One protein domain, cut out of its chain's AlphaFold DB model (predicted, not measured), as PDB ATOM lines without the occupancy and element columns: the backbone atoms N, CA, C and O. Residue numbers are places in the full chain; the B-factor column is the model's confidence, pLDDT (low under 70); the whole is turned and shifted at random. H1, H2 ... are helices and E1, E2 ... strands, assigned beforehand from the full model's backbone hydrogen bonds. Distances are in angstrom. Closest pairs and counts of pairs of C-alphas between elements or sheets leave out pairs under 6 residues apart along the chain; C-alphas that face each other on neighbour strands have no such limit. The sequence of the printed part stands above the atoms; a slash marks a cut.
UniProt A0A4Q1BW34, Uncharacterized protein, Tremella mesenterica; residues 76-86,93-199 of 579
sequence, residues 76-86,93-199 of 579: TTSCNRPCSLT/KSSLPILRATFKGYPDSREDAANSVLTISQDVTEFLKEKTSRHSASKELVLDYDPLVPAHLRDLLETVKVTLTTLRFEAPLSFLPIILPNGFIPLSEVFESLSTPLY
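What this domain is: This is residues 76 to 86 and 93 to 199 of the 579 residues of an uncharacterized protein of Tremella mesenterica (UniProt A0A4Q1BW34). A ribbon of two parallel strands, E1 and E3, runs along one side of a helix pair, the long H2 and the shorter H4 side by side, with H4 the nearer helix to E1. H3 sits at one end of this body, a small antiparallel pair, E2 and E4, lies towards the other, and H5 is beside H4. H1 and residues 93 to 109, beside the body, are modelled with low confidence. The printed part has 118 residues with five named helices and four named strands, in the order H1 H2 H3 E1 E2 H4 E3 E4 H5. The class is mixed, helices and strands; the whole is compact, with a radius of gyration of the C-alphas of 14.3 A and spans of 39 by 37 by 22 A.

Where its parts are: E1, residues 140 to 144, is 13.6 A long, and E3, residues 166 to 170, 12.9 A. E2 is residues 148 to 150 and E4 residues 184 to 186. H2, residues 110 to 129, is 29.1 A long, from C-alpha 110 at (9.792, 40.388, -59.726) to C-alpha 129 at (13.888, 25.024, -35.302). H4, residues 152 to 160, is 12.7 A long. H1 is residues 76 to 80, H3 residues 132 to 137, and H5 residues 187 to 192, ending at C-alpha 192 at (-6.773, 25.253, -43.534).

How they stand to each other: E1 and E3 are parallel, at 18 degrees, with N 143 and O 168 2.8 A apart, within hydrogen-bond range. E1 and H4 are near each other, with 5 pairs of C-alphas within 10 A. H4 is the hub, touching three helices. H2 and H4 touch at a shallow tilt of 28 degrees, the same way; their closest C-alphas, of Thr 125 and Leu 156, are 5.0 A apart. H4 only just touches H3, with 3 pairs of C-alphas within 8 A, closest His 135 and Val 160 at 5.7 A, about perpendicular at 86 degrees. H4 also only just touches H5, with 3 such pairs, closest Arg 154 and Val 190 at 5.4 A, at a steep tilt of 52 degrees. E2 and E4 are antiparallel, at 132 degrees, with N 149 and O 185 2.9 A apart, within hydrogen-bond range. H1 and H2 are near each other, with 8 pairs of C-alphas within 10 A. In H1 to H5 every O i to N i+4 pair is within hydrogen-bond range.

The domain as a whole: The two farthest C-alphas, of Thr 86 and Glu 192, are 41.8 A apart. Residues 87 to 92 are not printed; C-alphas 86 and 93 are 13.2 A apart across the cut. The link from E3 to E4 is long, 13 residues. Mean pLDDT of the printed part is 72.3, and residues 76 to 86, 93 to 114, 116 and 172 to 181 are under 70.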
ATOM      1  N   THR A  76       9.064  42.809 -47.918       61.47
ATOM      2  CA  THR A  76       9.956  43.305 -48.983       61.47
ATOM      3  C   THR A  76      10.635  44.626 -48.599       61.47
ATOM      4  O   THR A  76      11.798  44.851 -48.942       61.47
ATOM      5  N   THR A  77       9.969  45.471 -47.800       52.31
ATOM      6  CA  THR A  77      10.529  46.691 -47.180       52.31
ATOM      7  C   THR A  77      11.697  46.387 -46.244       52.31
ATOM      8  O   THR A  77      12.764  47.001 -46.351       52.31
ATOM      9  N   SER A  78      11.503  45.443 -45.319       47.31
ATOM     10  CA  SER A  78      12.492  45.063 -44.308       47.31
ATOM     11  C   SER A  78      13.689  44.360 -44.932       47.31
ATOM     12  O   SER A  78      14.830  44.579 -44.521       47.31
ATOM     13  N   CYS A  79      13.442  43.607 -45.999       42.50
ATOM     14  CA  CYS A  79      14.491  42.974 -46.755       42.50
ATOM     15  C   CYS A  79      15.249  43.993 -47.638       42.50
ATOM     16  O   CYS A  79      16.421  43.797 -47.879       42.50
ATOM     17  N   ASN A  80      14.713  45.144 -48.053       33.28
ATOM     18  CA  ASN A  80      15.477  46.119 -48.866       33.28
ATOM     19  C   ASN A  80      16.389  47.084 -48.070       33.28
ATOM     20  O   ASN A  80      17.192  47.806 -48.666       33.28
ATOM     21  N   ARG A  81      16.316  47.126 -46.728       34.22
ATOM     22  CA  ARG A  81      17.156  48.023 -45.905       34.22
ATOM     23  C   ARG A  81      18.384  47.302 -45.339       34.22
ATOM     24  O   ARG A  81      18.233  46.456 -44.457       34.22
ATOM     25  N   PRO A  82      19.619  47.634 -45.766       32.50
ATOM     26  CA  PRO A  82      20.821  47.029 -45.205       32.50
ATOM     27  C   PRO A  82      20.991  47.411 -43.742       32.50
ATOM     28  O   PRO A  82      21.564  48.447 -43.407       32.50
ATOM     29  N   CYS A  83      20.608  46.496 -42.855       34.94
ATOM     30  CA  CYS A  83      21.201  46.404 -41.532       34.94
ATOM     31  C   CYS A  83      22.675  46.013 -41.712       34.94
ATOM     32  O   CYS A  83      23.067  44.849 -41.623       34.94
ATOM     33  N   SER A  84      23.519  47.003 -42.011       29.50
ATOM     34  CA  SER A  84      24.971  46.849 -42.077       29.50
ATOM     35  C   SER A  84      25.540  46.631 -40.669       29.50
ATOM     36  O   SER A  84      26.160  47.485 -40.041       29.50
ATOM     37  N   LEU A  85      25.336  45.429 -40.140       33.75
ATOM     38  CA  LEU A  85      26.125  44.906 -39.037       33.75
ATOM     39  C   LEU A  85      27.481  44.465 -39.599       33.75
ATOM     40  O   LEU A  85      27.709  43.288 -39.884       33.75
ATOM     41  N   THR A  86      28.408  45.406 -39.776       27.62
ATOM     42  CA  THR A  86      29.843  45.098 -39.830       27.62
ATOM     43  C   THR A  86      30.292  44.736 -38.415       27.62
ATOM     44  O   THR A  86      30.805  45.567 -37.676       27.62
ATOM     45  N   LYS A  93      29.374  31.481 -40.133       38.75
ATOM     46  CA  LYS A  93      28.738  32.027 -41.343       38.75
ATOM     47  C   LYS A  93      27.306  31.506 -41.536       38.75
ATOM     48  O   LYS A  93      26.594  32.047 -42.371       38.75
ATOM     49  N   SER A  94      26.906  30.501 -40.760       38.28
ATOM     50  CA  SER A  94      25.601  29.837 -40.758       38.28
ATOM     51  C   SER A  94      24.472  30.665 -40.126       38.28
ATOM     52  O   SER A  94      23.333  30.538 -40.545       38.28
ATOM     53  N   SER A  95      24.751  31.542 -39.149       40.22
ATOM     54  CA  SER A  95      23.690  32.192 -38.342       40.22
ATOM     55  C   SER A  95      23.372  33.644 -38.727       40.22
ATOM     56  O   SER A  95      22.379  34.212 -38.280       40.22
ATOM     57  N   LEU A  96      24.251  34.281 -39.503       39.41
ATOM     58  CA  LEU A  96      24.154  35.689 -39.911       39.41
ATOM     59  C   LEU A  96      23.355  35.981 -41.198       39.41
ATOM     60  O   LEU A  96      22.919  37.125 -41.318       39.41
ATOM     61  N   PRO A  97      23.155  35.051 -42.158       40.25
ATOM     62  CA  PRO A  97      22.402  35.340 -43.381       40.25
ATOM     63  C   PRO A  97      20.940  35.705 -43.127       40.25
ATOM     64  O   PRO A  97      20.415  36.547 -43.833       40.25
ATOM     65  N   ILE A  98      20.315  35.167 -42.078       44.41
ATOM     66  CA  ILE A  98      18.875  35.338 -41.820       44.41
ATOM     67  C   ILE A  98      18.553  36.698 -41.185       44.41
ATOM     68  O   ILE A  98      17.525  37.296 -41.476       44.41
ATOM     69  N   LEU A  99      19.484  37.265 -40.408       39.69
ATOM     70  CA  LEU A  99      19.423  38.667 -39.960       39.69
ATOM     71  C   LEU A  99      19.966  39.653 -41.012       39.69
ATOM     72  O   LEU A  99      19.752  40.859 -40.907       39.69
ATOM     73  N   ARG A 100      20.693  39.145 -42.017       36.38
ATOM     74  CA  ARG A 100      21.215  39.881 -43.177       36.38
ATOM     75  C   ARG A 100      20.493  39.507 -44.469       36.38
ATOM     76  O   ARG A 100      21.085  39.703 -45.532       36.38
ATOM     77  N   ALA A 101      19.252  39.016 -44.415       35.94
ATOM     78  CA  ALA A 101      18.398  38.886 -45.593       35.94
ATOM     79  C   ALA A 101      17.952  40.295 -45.995       35.94
ATOM     80  O   ALA A 101      16.792  40.682 -45.951       35.94
ATOM     81  N   THR A 102      18.963  41.103 -46.275       35.81
ATOM     82  CA  THR A 102      18.876  42.337 -46.970       35.81
ATOM     83  C   THR A 102      18.959  41.947 -48.440       35.81
ATOM     84  O   THR A 102      20.036  41.542 -48.883       35.81
ATOM     85  N   PHE A 103      17.866  42.046 -49.190       36.31
ATOM     86  CA  PHE A 103      17.908  42.363 -50.611       36.31
ATOM     87  C   PHE A 103      18.915  43.501 -50.803       36.31
ATOM     88  O   PHE A 103      18.668  44.682 -50.550       36.31
ATOM     89  N   LYS A 104      20.141  43.129 -51.164       33.19
ATOM     90  CA  LYS A 104      21.122  44.078 -51.657       33.19
ATOM     91  C   LYS A 104      20.685  44.424 -53.071       33.19
ATOM     92  O   LYS A 104      21.076  43.746 -54.011       33.19
ATOM     93  N   GLY A 105      19.892  45.482 -53.168       38.56
ATOM     94  CA  GLY A 105      19.322  45.959 -54.419       38.56
ATOM     95  C   GLY A 105      17.841  45.630 -54.494       38.56
ATOM     96  O   GLY A 105      17.418  44.576 -54.027       38.56
ATOM     97  N   TYR A 106      17.069  46.542 -55.091       40.28
ATOM     98  CA  TYR A 106      15.789  46.157 -55.672       40.28
ATOM     99  C   TYR A 106      16.049  44.895 -56.498       40.28
ATOM    100  O   TYR A 106      16.987  44.924 -57.297       40.28
ATOM    101  N   PRO A 107      15.319  43.791 -56.277       50.53
ATOM    102  CA  PRO A 107      15.483  42.626 -57.126       50.53
ATOM    103  C   PRO A 107      15.305  43.092 -58.575       50.53
ATOM    104  O   PRO A 107      14.331  43.780 -58.890       50.53
ATOM    105  N   ASP A 108      16.289  42.785 -59.427       51.31
ATOM    106  CA  ASP A 108      16.320  43.252 -60.820       51.31
ATOM    107  C   ASP A 108      15.068  42.776 -61.591       51.31
ATOM    108  O   ASP A 108      14.688  43.366 -62.606       51.31
ATOM    109  N   SER A 109      14.384  41.744 -61.077       63.84
ATOM    110  CA  SER A 109      13.093  41.251 -61.549       63.84
ATOM    111  C   SER A 109      12.137  40.864 -60.403       63.84
ATOM    112  O   SER A 109      12.545  40.515 -59.297       63.84
ATOM    113  N   ARG A 110      10.824  40.859 -60.676       63.78
ATOM    114  CA  ARG A 110       9.792  40.388 -59.726       63.78
ATOM    115  C   ARG A 110       9.902  38.886 -59.400       63.78
ATOM    116  O   ARG A 110       9.474  38.461 -58.331       63.78
ATOM    117  N   GLU A 111      10.469  38.086 -60.299       67.56
ATOM    118  CA  GLU A 111      10.670  36.642 -60.110       67.56
ATOM    119  C   GLU A 111      11.768  36.359 -59.071       67.56
ATOM    120  O   GLU A 111      11.603  35.499 -58.202       67.56
ATOM    121  N   ASP A 112      12.844  37.152 -59.078       68.06
ATOM    122  CA  ASP A 112      13.904  37.083 -58.062       68.06
ATOM    123  C   ASP A 112      13.381  37.447 -56.667       68.06
ATOM    124  O   ASP A 112      13.795  36.851 -55.666       68.06
ATOM    125  N   ALA A 113      12.430  38.385 -56.592       66.50
ATOM    126  CA  ALA A 113      11.742  38.732 -55.351       66.50
ATOM    127  C   ALA A 113      10.951  37.533 -54.800       66.50
ATOM    128  O   ALA A 113      11.133  37.161 -53.640       66.50
ATOM    129  N   ALA A 114      10.140  36.879 -55.641       68.50
ATOM    130  CA  ALA A 114       9.339  35.716 -55.256       68.50
ATOM    131  C   ALA A 114      10.213  34.536 -54.787       68.50
ATOM    132  O   ALA A 114       9.983  33.974 -53.714       68.50
ATOM    133  N   ASN A 115      11.265  34.198 -55.539       73.06
ATOM    134  CA  ASN A 115      12.204  33.132 -55.169       73.06
ATOM    135  C   ASN A 115      12.944  33.430 -53.857       73.06
ATOM    136  O   ASN A 115      13.190  32.530 -53.049       73.06
ATOM    137  N   SER A 116      13.269  34.700 -53.613       69.81
ATOM    138  CA  SER A 116      13.901  35.125 -52.363       69.81
ATOM    139  C   SER A 116      12.947  35.007 -51.181       69.81
ATOM    140  O   SER A 116      13.346  34.487 -50.146       69.81
ATOM    141  N   VAL A 117      11.683  35.418 -51.326       72.38
ATOM    142  CA  VAL A 117      10.665  35.274 -50.270       72.38
ATOM    143  C   VAL A 117      10.442  33.795 -49.924       72.38
ATOM    144  O   VAL A 117      10.406  33.442 -48.744       72.38
ATOM    145  N   LEU A 118      10.379  32.918 -50.933       75.62
ATOM    146  CA  LEU A 118      10.297  31.465 -50.745       75.62
ATOM    147  C   LEU A 118      11.498  30.930 -49.946       75.62
ATOM    148  O   LEU A 118      11.313  30.249 -48.936       75.62
ATOM    149  N   THR A 119      12.717  31.289 -50.362       76.88
ATOM    150  CA  THR A 119      13.969  30.844 -49.723       76.88
ATOM    151  C   THR A 119      14.084  31.366 -48.291       76.88
ATOM    152  O   THR A 119      14.361  30.605 -47.371       76.88
ATOM    153  N   ILE A 120      13.794  32.651 -48.071       74.19
ATOM    154  CA  ILE A 120      13.851  33.285 -46.749       74.19
ATOM    155  C   ILE A 120      12.846  32.633 -45.794       74.19
ATOM    156  O   ILE A 120      13.185  32.376 -44.641       74.19
ATOM    157  N   SER A 121      11.622  32.349 -46.251       75.25
ATOM    158  CA  SER A 121      10.609  31.683 -45.426       75.25
ATOM    159  C   SER A 121      11.087  30.305 -44.949       75.25
ATOM    160  O   SER A 121      10.944  29.971 -43.767       75.25
ATOM    161  N   GLN A 122      11.719  29.533 -45.838       82.06
ATOM    162  CA  GLN A 122      12.314  28.245 -45.495       82.06
ATOM    163  C   GLN A 122      13.493  28.403 -44.522       82.06
ATOM    164  O   GLN A 122      13.483  27.789 -43.452       82.06
ATOM    165  N   ASP A 123      14.460  29.264 -44.841       79.12
ATOM    166  CA  ASP A 123      15.669  29.483 -44.040       79.12
ATOM    167  C   ASP A 123      15.327  29.941 -42.614       79.12
ATOM    168  O   ASP A 123      15.863  29.421 -41.633       79.12
ATOM    169  N   VAL A 124      14.389  30.885 -42.477       81.12
ATOM    170  CA  VAL A 124      13.900  31.364 -41.175       81.12
ATOM    171  C   VAL A 124      13.269  30.220 -40.392       81.12
ATOM    172  O   VAL A 124      13.552  30.056 -39.205       81.12
ATOM    173  N   THR A 125      12.447  29.400 -41.044       84.19
ATOM    174  CA  THR A 125      11.797  28.255 -40.400       84.19
ATOM    175  C   THR A 125      12.823  27.256 -39.872       84.19
ATOM    176  O   THR A 125      12.744  26.840 -38.713       84.19
ATOM    177  N   GLU A 126      13.802  26.875 -40.693       84.38
ATOM    178  CA  GLU A 126      14.870  25.952 -40.294       84.38
ATOM    179  C   GLU A 126      15.687  26.528 -39.130       84.38
ATOM    180  O   GLU A 126      15.902  25.861 -38.117       84.38
ATOM    181  N   PHE A 127      16.030  27.810 -39.201       81.19
ATOM    182  CA  PHE A 127      16.812  28.496 -38.179       81.19
ATOM    183  C   PHE A 127      16.107  28.649 -36.828       81.19
ATOM    184  O   PHE A 127      16.753  28.565 -35.774       81.19
ATOM    185  N   LEU A 128      14.789  28.860 -36.823       83.12
ATOM    186  CA  LEU A 128      13.994  28.876 -35.592       83.12
ATOM    187  C   LEU A 128      13.905  27.479 -34.959       83.12
ATOM    188  O   LEU A 128      13.893  27.361 -33.729       83.12
ATOM    189  N   LYS A 129      13.897  26.417 -35.776       86.88
ATOM    190  CA  LYS A 129      13.888  25.024 -35.302       86.88
ATOM    191  C   LYS A 129      15.213  24.602 -34.666       86.88
ATOM    192  O   LYS A 129      15.200  23.769 -33.764       86.88
ATOM    193  N   GLU A 130      16.343  25.189 -35.068       85.38
ATOM    194  CA  GLU A 130      17.668  24.841 -34.526       85.38
ATOM    195  C   GLU A 130      17.810  25.063 -33.011       85.38
ATOM    196  O   GLU A 130      18.589  24.366 -32.356       85.38
ATOM    197  N   LYS A 131      17.109  26.051 -32.435       82.75
ATOM    198  CA  LYS A 131      17.206  26.372 -31.002       82.75
ATOM    199  C   LYS A 131      15.855  26.703 -30.390       82.75
ATOM    200  O   LYS A 131      15.155  27.599 -30.855       82.75
ATOM    201  N   THR A 132      15.566  26.086 -29.244       84.56
ATOM    202  CA  THR A 132      14.326  26.327 -28.495       84.56
ATOM    203  C   THR A 132      14.145  27.779 -28.071       84.56
ATOM    204  O   THR A 132      13.043  28.300 -28.185       84.56
ATOM    205  N   SER A 133      15.226  28.458 -27.666       80.12
ATOM    206  CA  SER A 133      15.190  29.876 -27.277       80.12
ATOM    207  C   SER A 133      14.596  30.768 -28.368       80.12
ATOM    208  O   SER A 133      13.833  31.676 -28.053       80.12
ATOM    209  N   ARG A 134      14.900  30.485 -29.641       82.75
ATOM    210  CA  ARG A 134      14.517  31.322 -30.782       82.75
ATOM    211  C   ARG A 134      13.025  31.240 -31.067       82.75
ATOM    212  O   ARG A 134      12.363  32.268 -31.042       82.75
ATOM    213  N   HIS A 135      12.481  30.037 -31.264       82.12
ATOM    214  CA  HIS A 135      11.039  29.915 -31.491       82.12
ATOM    215  C   HIS A 135      10.229  30.228 -30.228       82.12
ATOM    216  O   HIS A 135       9.123  30.732 -30.345       82.12
ATOM    217  N   SER A 136      10.776  30.015 -29.020       85.50
ATOM    218  CA  SER A 136      10.095  30.420 -27.781       85.50
ATOM    219  C   SER A 136       9.989  31.942 -27.597       85.50
ATOM    220  O   SER A 136       9.187  32.408 -26.790       85.50
ATOM    221  N   ALA A 137      10.811  32.710 -28.320       85.56
ATOM    222  CA  ALA A 137      10.800  34.165 -28.286       85.56
ATOM    223  C   ALA A 137       9.741  34.769 -29.211       85.56
ATOM    224  O   ALA A 137       9.249  35.851 -28.928       85.56
ATOM    225  N   SER A 138       9.405  34.090 -30.310       87.25
ATOM    226  CA  SER A 138       8.632  34.654 -31.417       87.25
ATOM    227  C   SER A 138       7.177  34.915 -31.040       87.25
ATOM    228  O   SER A 138       6.370  33.985 -30.989       87.25
ATOM    229  N   LYS A 139       6.849  36.186 -30.791       89.44
ATOM    230  CA  LYS A 139       5.511  36.662 -30.420       89.44
ATOM    231  C   LYS A 139       4.801  37.367 -31.567       89.44
ATOM    232  O   LYS A 139       3.584  37.253 -31.678       89.44
ATOM    233  N   GLU A 140       5.537  38.052 -32.433       88.38
ATOM    234  CA  GLU A 140       4.977  38.781 -33.568       88.38
ATOM    235  C   GLU A 140       5.567  38.287 -34.890       88.38
ATOM    236  O   GLU A 140       6.786  38.170 -35.040       88.38
ATOM    237  N   LEU A 141       4.687  38.031 -35.860       89.81
ATOM    238  CA  LEU A 141       5.048  37.750 -37.244       89.81
ATOM    239  C   LEU A 141       4.435  38.817 -38.156       89.81
ATOM    240  O   LEU A 141       3.222  39.019 -38.146       89.81
ATOM    241  N   VAL A 142       5.278  39.478 -38.945       84.50
ATOM    242  CA  VAL A 142       4.892  40.490 -39.934       84.50
ATOM    243  C   VAL A 142       5.253  39.984 -41.321       84.50
ATOM    244  O   VAL A 142       6.392  39.575 -41.549       84.50
ATOM    245  N   LEU A 143       4.292  39.989 -42.234       84.44
ATOM    246  CA  LEU A 143       4.408  39.450 -43.587       84.44
ATOM    247  C   LEU A 143       3.895  40.482 -44.584       84.44
ATOM    248  O   LEU A 143       2.983  41.240 -44.261       84.44
ATOM    249  N   ASP A 144       4.422  40.474 -45.803       77.31
ATOM    250  CA  ASP A 144       3.727  41.140 -46.903       77.31
ATOM    251  C   ASP A 144       2.457  40.354 -47.242       77.31
ATOM    252  O   ASP A 144       2.465  39.120 -47.290       77.31
ATOM    253  N   TYR A 145       1.358  41.070 -47.448       77.25
ATOM    254  CA  TYR A 145       0.135  40.488 -47.962       77.25
ATOM    255  C   TYR A 145       0.293  40.186 -49.448       77.25
ATOM    256  O   TYR A 145       0.625  41.067 -50.238       77.25
ATOM    257  N   ASP A 146       0.021  38.943 -49.816       76.25
ATOM    258  CA  ASP A 146      -0.130  38.516 -51.197       76.25
ATOM    259  C   ASP A 146      -1.219  37.429 -51.218       76.25
ATOM    260  O   ASP A 146      -1.266  36.610 -50.283       76.25
ATOM    261  N   PRO A 147      -2.108  37.395 -52.228       72.88
ATOM    262  CA  PRO A 147      -3.118  36.340 -52.345       72.88
ATOM    263  C   PRO A 147      -2.492  34.942 -52.357       72.88
ATOM    264  O   PRO A 147      -3.102  33.966 -51.900       72.88
ATOM    265  N   LEU A 148      -1.261  34.848 -52.862       80.50
ATOM    266  CA  LEU A 148      -0.483  33.630 -52.937       80.50
ATOM    267  C   LEU A 148       0.783  33.784 -52.092       80.50
ATOM    268  O   LEU A 148       1.637  34.633 -52.323       80.50
ATOM    269  N   VAL A 149       0.941  32.896 -51.118       83.75
ATOM    270  CA  VAL A 149       2.055  32.917 -50.166       83.75
ATOM    271  C   VAL A 149       2.918  31.664 -50.306       83.75
ATOM    272  O   VAL A 149       2.421  30.619 -50.737       83.75
ATOM    273  N   PRO A 150       4.208  31.713 -49.925       85.12
ATOM    274  CA  PRO A 150       5.054  30.527 -49.895       85.12
ATOM    275  C   PRO A 150       4.429  29.404 -49.062       85.12
ATOM    276  O   PRO A 150       4.044  29.626 -47.914       85.12
ATOM    277  N   ALA A 151       4.422  28.171 -49.570       88.19
ATOM    278  CA  ALA A 151       3.922  27.010 -48.829       88.19
ATOM    279  C   ALA A 151       4.672  26.788 -47.499       88.19
ATOM    280  O   ALA A 151       4.096  26.294 -46.527       88.19
ATOM    281  N   HIS A 152       5.936  27.221 -47.424       87.94
ATOM    282  CA  HIS A 152       6.746  27.206 -46.202       87.94
ATOM    283  C   HIS A 152       6.205  28.108 -45.083       87.94
ATOM    284  O   HIS A 152       6.530  27.873 -43.919       87.94
ATOM    285  N   LEU A 153       5.314  29.064 -45.381       90.62
ATOM    286  CA  LEU A 153       4.641  29.862 -44.356       90.62
ATOM    287  C   LEU A 153       3.866  28.978 -43.371       90.62
ATOM    288  O   LEU A 153       3.841  29.261 -42.175       90.62
ATOM    289  N   ARG A 154       3.287  27.869 -43.845       94.06
ATOM    290  CA  ARG A 154       2.639  26.882 -42.973       94.06
ATOM    291  C   ARG A 154       3.618  26.333 -41.940       94.06
ATOM    292  O   ARG A 154       3.313  26.293 -40.752       94.06
ATOM    293  N   ASP A 155       4.799  25.923 -42.390       92.75
ATOM    294  CA  ASP A 155       5.809  25.310 -41.528       92.75
ATOM    295  C   ASP A 155       6.388  26.336 -40.537       92.75
ATOM    296  O   ASP A 155       6.701  25.986 -39.394       92.75
ATOM    297  N   LEU A 156       6.475  27.606 -40.947       91.19
ATOM    298  CA  LEU A 156       6.827  28.723 -40.074       91.19
ATOM    299  C   LEU A 156       5.783  28.913 -38.969       91.19
ATOM    300  O   LEU A 156       6.137  28.910 -37.790       91.19
ATOM    301  N   LEU A 157       4.500  29.021 -39.333       94.75
ATOM    302  CA  LEU A 157       3.397  29.172 -38.380       94.75
ATOM    303  C   LEU A 157       3.343  27.999 -37.397       94.75
ATOM    304  O   LEU A 157       3.212  28.214 -36.197       94.75
ATOM    305  N   GLU A 158       3.530  26.768 -37.874       94.44
ATOM    306  CA  GLU A 158       3.609  25.575 -37.021       94.44
ATOM    307  C   GLU A 158       4.777  25.620 -36.030       94.44
ATOM    308  O   GLU A 158       4.665  25.118 -34.911       94.44
ATOM    309  N   THR A 159       5.886  26.253 -36.416       92.56
ATOM    310  CA  THR A 159       7.068  26.414 -35.561       92.56
ATOM    311  C   THR A 159       6.826  27.429 -34.441       92.56
ATOM    312  O   THR A 159       7.281  27.213 -33.319       92.56
ATOM    313  N   VAL A 160       6.087  28.510 -34.716       92.50
ATOM    314  CA  VAL A 160       5.863  29.610 -33.754       92.50
ATOM    315  C   VAL A 160       4.489  29.587 -33.075       92.50
ATOM    316  O   VAL A 160       4.225  30.404 -32.198       92.50
ATOM    317  N   LYS A 161       3.599  28.644 -33.407       93.62
ATOM    318  CA  LYS A 161       2.195  28.630 -32.939       93.62
ATOM    319  C   LYS A 161       1.993  28.700 -31.422       93.62
ATOM    320  O   LYS A 161       0.954  29.163 -30.962       93.62
ATOM    321  N   VAL A 162       2.953  28.201 -30.639       92.75
ATOM    322  CA  VAL A 162       2.869  28.131 -29.166       92.75
ATOM    323  C   VAL A 162       3.271  29.454 -28.511       92.75
ATOM    324  O   VAL A 162       3.124  29.608 -27.300       92.75
ATOM    325  N   THR A 163       3.781  30.420 -29.268       94.12
ATOM    326  CA  THR A 163       4.257  31.708 -28.744       94.12
ATOM    327  C   THR A 163       3.730  32.905 -29.512       94.12
ATOM    328  O   THR A 163       3.652  33.978 -28.923       94.12
ATOM    329  N   LEU A 164       3.320  32.712 -30.765       95.50
ATOM    330  CA  LEU A 164       2.774  33.750 -31.624       95.50
ATOM    331  C   LEU A 164       1.499  34.349 -31.013       95.50
ATOM    332  O   LEU A 164       0.479  33.669 -30.899       95.50
ATOM    333  N   THR A 165       1.570  35.626 -30.645       96.69
ATOM    334  CA  THR A 165       0.450  36.431 -30.142       96.69
ATOM    335  C   THR A 165      -0.107  37.378 -31.194       96.69
ATOM    336  O   THR A 165      -1.296  37.688 -31.157       96.69
ATOM    337  N   THR A 166       0.727  37.804 -32.142       94.75
ATOM    338  CA  THR A 166       0.390  38.842 -33.117       94.75
ATOM    339  C   THR A 166       0.781  38.399 -34.521       94.75
ATOM    340  O   THR A 166       1.933  38.046 -34.769       94.75
ATOM    341  N   LEU A 167      -0.166  38.456 -35.454       95.75
ATOM    342  CA  LEU A 167       0.084  38.249 -36.877       95.75
ATOM    343  C   LEU A 167      -0.338  39.490 -37.656       95.75
ATOM    344  O   LEU A 167      -1.469  39.957 -37.523       95.75
ATOM    345  N   ARG A 168       0.573  40.022 -38.467       90.75
ATOM    346  CA  ARG A 168       0.337  41.216 -39.275       90.75
ATOM    347  C   ARG A 168       0.662  40.953 -40.729       90.75
ATOM    348  O   ARG A 168       1.755  40.492 -41.042       90.75
ATOM    349  N   PHE A 169      -0.267  41.316 -41.591       88.44
ATOM    350  CA  PHE A 169      -0.048  41.442 -43.017       88.44
ATOM    351  C   PHE A 169       0.051  42.928 -43.354       88.44
ATOM    352  O   PHE A 169      -0.784  43.715 -42.913       88.44
ATOM    353  N   GLU A 170       1.095  43.315 -44.075       80.56
ATOM    354  CA  GLU A 170       1.335  44.682 -44.538       80.56
ATOM    355  C   GLU A 170       1.187  44.741 -46.057       80.56
ATOM    356  O   GLU A 170       1.417  43.752 -46.750       80.56
ATOM    357  N   ALA A 171       0.770  45.890 -46.589       73.06
ATOM    358  CA  ALA A 171       0.668  46.053 -48.030       73.06
ATOM    359  C   ALA A 171       2.080  45.961 -48.644       73.06
ATOM    360  O   ALA A 171       2.986  46.666 -48.180       73.06
ATOM    361  N   PRO A 172       2.298  45.110 -49.660       67.50
ATOM    362  CA  PRO A 172       3.609  44.980 -50.275       67.50
ATOM    363  C   PRO A 172       3.985  46.288 -50.983       67.50
ATOM    364  O   PRO A 172       3.150  46.918 -51.631       67.50
ATOM    365  N   LEU A 173       5.266  46.681 -50.946       59.66
ATOM    366  CA  LEU A 173       5.748  47.819 -51.755       59.66
ATOM    367  C   LEU A 173       5.669  47.543 -53.262       59.66
ATOM    368  O   LEU A 173       5.671  48.465 -54.076       59.66
ATOM    369  N   SER A 174       5.669  46.268 -53.635       57.16
ATOM    370  CA  SER A 174       5.600  45.811 -55.013       57.16
ATOM    371  C   SER A 174       4.892  44.468 -55.062       57.16
ATOM    372  O   SER A 174       5.354  43.520 -54.429       57.16
ATOM    373  N   PHE A 175       3.820  44.373 -55.847       58.09
ATOM    374  CA  PHE A 175       3.138  43.106 -56.103       58.09
ATOM    375  C   PHE A 175       4.084  42.084 -56.736       58.09
ATOM    376  O   PHE A 175       4.847  42.420 -57.657       58.09
ATOM    377  N   LEU A 176       4.003  40.836 -56.265       56.59
ATOM    378  CA  LEU A 176       4.672  39.709 -56.900       56.59
ATOM    379  C   LEU A 176       4.158  39.527 -58.351       56.59
ATOM    380  O   LEU A 176       3.133  40.094 -58.749       56.59
ATOM    381  N   PRO A 177       4.909  38.841 -59.229       52.84
ATOM    382  CA  PRO A 177       4.513  38.703 -60.625       52.84
ATOM    383  C   PRO A 177       3.262  37.820 -60.774       52.84
ATOM    384  O   PRO A 177       3.050  36.894 -60.004       52.84
ATOM    385  N   ILE A 178       2.479  38.063 -61.835       55.00
ATOM    386  CA  ILE A 178       1.260  37.295 -62.188       55.00
ATOM    387  C   ILE A 178       1.560  35.792 -62.363       55.00
ATOM    388  O   ILE A 178       0.684  34.947 -62.191       55.00
ATOM    389  N   ILE A 179       2.803  35.453 -62.713       58.62
ATOM    390  CA  ILE A 179       3.292  34.079 -62.808       58.62
ATOM    391  C   ILE A 179       4.227  33.858 -61.624       58.62
ATOM    392  O   ILE A 179       5.366  34.327 -61.636       58.62
ATOM    393  N   LEU A 180       3.731  33.164 -60.604       63.34
ATOM    394  CA  LEU A 180       4.530  32.787 -59.447       63.34
ATOM    395  C   LEU A 180       5.281  31.472 -59.695       63.34
ATOM    396  O   LEU A 180       4.777  30.598 -60.411       63.34
ATOM    397  N   PRO A 181       6.465  31.298 -59.086       65.50
ATOM    398  CA  PRO A 181       7.160  30.017 -59.059       65.50
ATOM    399  C   PRO A 181       6.292  28.902 -58.454       65.50
ATOM    400  O   PRO A 181       5.402  29.146 -57.636       65.50
ATOM    401  N   ASN A 182       6.603  27.645 -58.787       75.38
ATOM    402  CA  ASN A 182       6.039  26.496 -58.074       75.38
ATOM    403  C   ASN A 182       6.356  26.608 -56.572       75.38
ATOM    404  O   ASN A 182       7.511  26.813 -56.205       75.38
ATOM    405  N   GLY A 183       5.350  26.423 -55.711       79.56
ATOM    406  CA  GLY A 183       5.512  26.477 -54.250       79.56
ATOM    407  C   GLY A 183       4.755  27.608 -53.553       79.56
ATOM    408  O   GLY A 183       4.818  27.696 -52.329       79.56
ATOM    409  N   PHE A 184       4.021  28.436 -54.297       85.38
ATOM    410  CA  PHE A 184       3.061  29.387 -53.742       85.38
ATOM    411  C   PHE A 184       1.659  28.772 -53.701       85.38
ATOM    412  O   PHE A 184       1.251  28.087 -54.640       85.38
ATOM    413  N   ILE A 185       0.935  29.003 -52.608       88.44
ATOM    414  CA  ILE A 185      -0.428  28.507 -52.385       88.44
ATOM    415  C   ILE A 185      -1.322  29.632 -51.849       88.44
ATOM    416  O   ILE A 185      -0.803  30.582 -51.255       88.44
ATOM    417  N   PRO A 186      -2.653  29.549 -52.029       88.94
ATOM    418  CA  PRO A 186      -3.580  30.511 -51.448       88.94
ATOM    419  C   PRO A 186      -3.415  30.621 -49.936       88.94
ATOM    420  O   PRO A 186      -3.238  29.616 -49.240       88.94
ATOM    421  N   LEU A 187      -3.541  31.839 -49.406       88.44
ATOM    422  CA  LEU A 187      -3.446  32.069 -47.965       88.44
ATOM    423  C   LEU A 187      -4.461  31.220 -47.181       88.44
ATOM    424  O   LEU A 187      -4.125  30.657 -46.142       88.44
ATOM    425  N   SER A 188      -5.681  31.057 -47.700       90.44
ATOM    426  CA  SER A 188      -6.693  30.168 -47.115       90.44
ATOM    427  C   SER A 188      -6.194  28.729 -46.939       90.44
ATOM    428  O   SER A 188      -6.381  28.154 -45.866       90.44
ATOM    429  N   GLU A 189      -5.492  28.171 -47.930       93.06
ATOM    430  CA  GLU A 189      -4.952  26.806 -47.900       93.06
ATOM    431  C   GLU A 189      -3.858  26.646 -46.831       93.06
ATOM    432  O   GLU A 189      -3.810  25.625 -46.133       93.06
ATOM    433  N   VAL A 190      -3.019  27.670 -46.621       93.44
ATOM    434  CA  VAL A 190      -2.039  27.685 -45.518       93.44
ATOM    435  C   VAL A 190      -2.742  27.494 -44.180       93.44
ATOM    436  O   VAL A 190      -2.362  26.613 -43.410       93.44
ATOM    437  N   PHE A 191      -3.781  28.284 -43.900       93.81
ATOM    438  CA  PHE A 191      -4.486  28.209 -42.621       93.81
ATOM    439  C   PHE A 191      -5.307  26.928 -42.488       93.81
ATOM    440  O   PHE A 191      -5.273  26.290 -41.434       93.81
ATOM    441  N   GLU A 192      -6.004  26.501 -43.540       93.38
ATOM    442  CA  GLU A 192      -6.773  25.253 -43.534       93.38
ATOM    443  C   GLU A 192      -5.890  24.041 -43.222       93.38
ATOM    444  O   GLU A 192      -6.276  23.200 -42.400       93.38
ATOM    445  N   SER A 193      -4.679  24.015 -43.785       94.38
ATOM    446  CA  SER A 193      -3.703  22.936 -43.608       94.38
ATOM    447  C   SER A 193      -2.934  22.956 -42.279       94.38
ATOM    448  O   SER A 193      -2.211  21.997 -41.998       94.38
ATOM    449  N   LEU A 194      -3.104  23.976 -41.424       95.38
ATOM    450  CA  LEU A 194      -2.532  23.970 -40.071       95.38
ATOM    451  C   LEU A 194      -3.096  22.802 -39.252       95.38
ATOM    452  O   LEU A 194      -4.315  22.636 -39.137       95.38
ATOM    453  N   SER A 195      -2.210  22.034 -38.624       93.69
ATOM    454  CA  SER A 195      -2.540  20.852 -37.821       93.69
ATOM    455  C   SER A 195      -3.365  21.190 -36.579       93.69
ATOM    456  O   SER A 195      -4.233  20.419 -36.172       93.69
ATOM    457  N   THR A 196      -3.121  22.360 -35.987       94.00
ATOM    458  CA  THR A 196      -3.794  22.842 -34.778       94.00
ATOM    459  C   THR A 196      -4.118  24.329 -34.892       94.00
ATOM    460  O   THR A 196      -3.353  25.058 -35.525       94.00
ATOM    461  N   PRO A 197      -5.189  24.813 -34.242       95.75
ATOM    462  CA  PRO A 197      -5.439  26.245 -34.115       95.75
ATOM    463  C   PRO A 197      -4.290  26.992 -33.419       95.75
ATOM    464  O   PRO A 197      -3.577  26.446 -32.575       95.75
ATOM    465  N   LEU A 198      -4.148  28.269 -33.756       96.06
ATOM    466  CA  LEU A 198      -3.224  29.229 -33.165       96.06
ATOM    467  C   LEU A 198      -3.846  29.813 -31.885       96.06
ATOM    468  O   LEU A 198      -4.281  30.960 -31.857       96.06
ATOM    469  N   TYR A 199      -3.929  29.008 -30.821       95.19
ATOM    470  CA  TYR A 199      -4.632  29.376 -29.579       95.19
ATOM    471  C   TYR A 199      -4.080  30.618 -28.875       95.19
ATOM    472  O   TYR A 199      -4.811  31.267 -28.147       95.19
TER     473      TYR A 199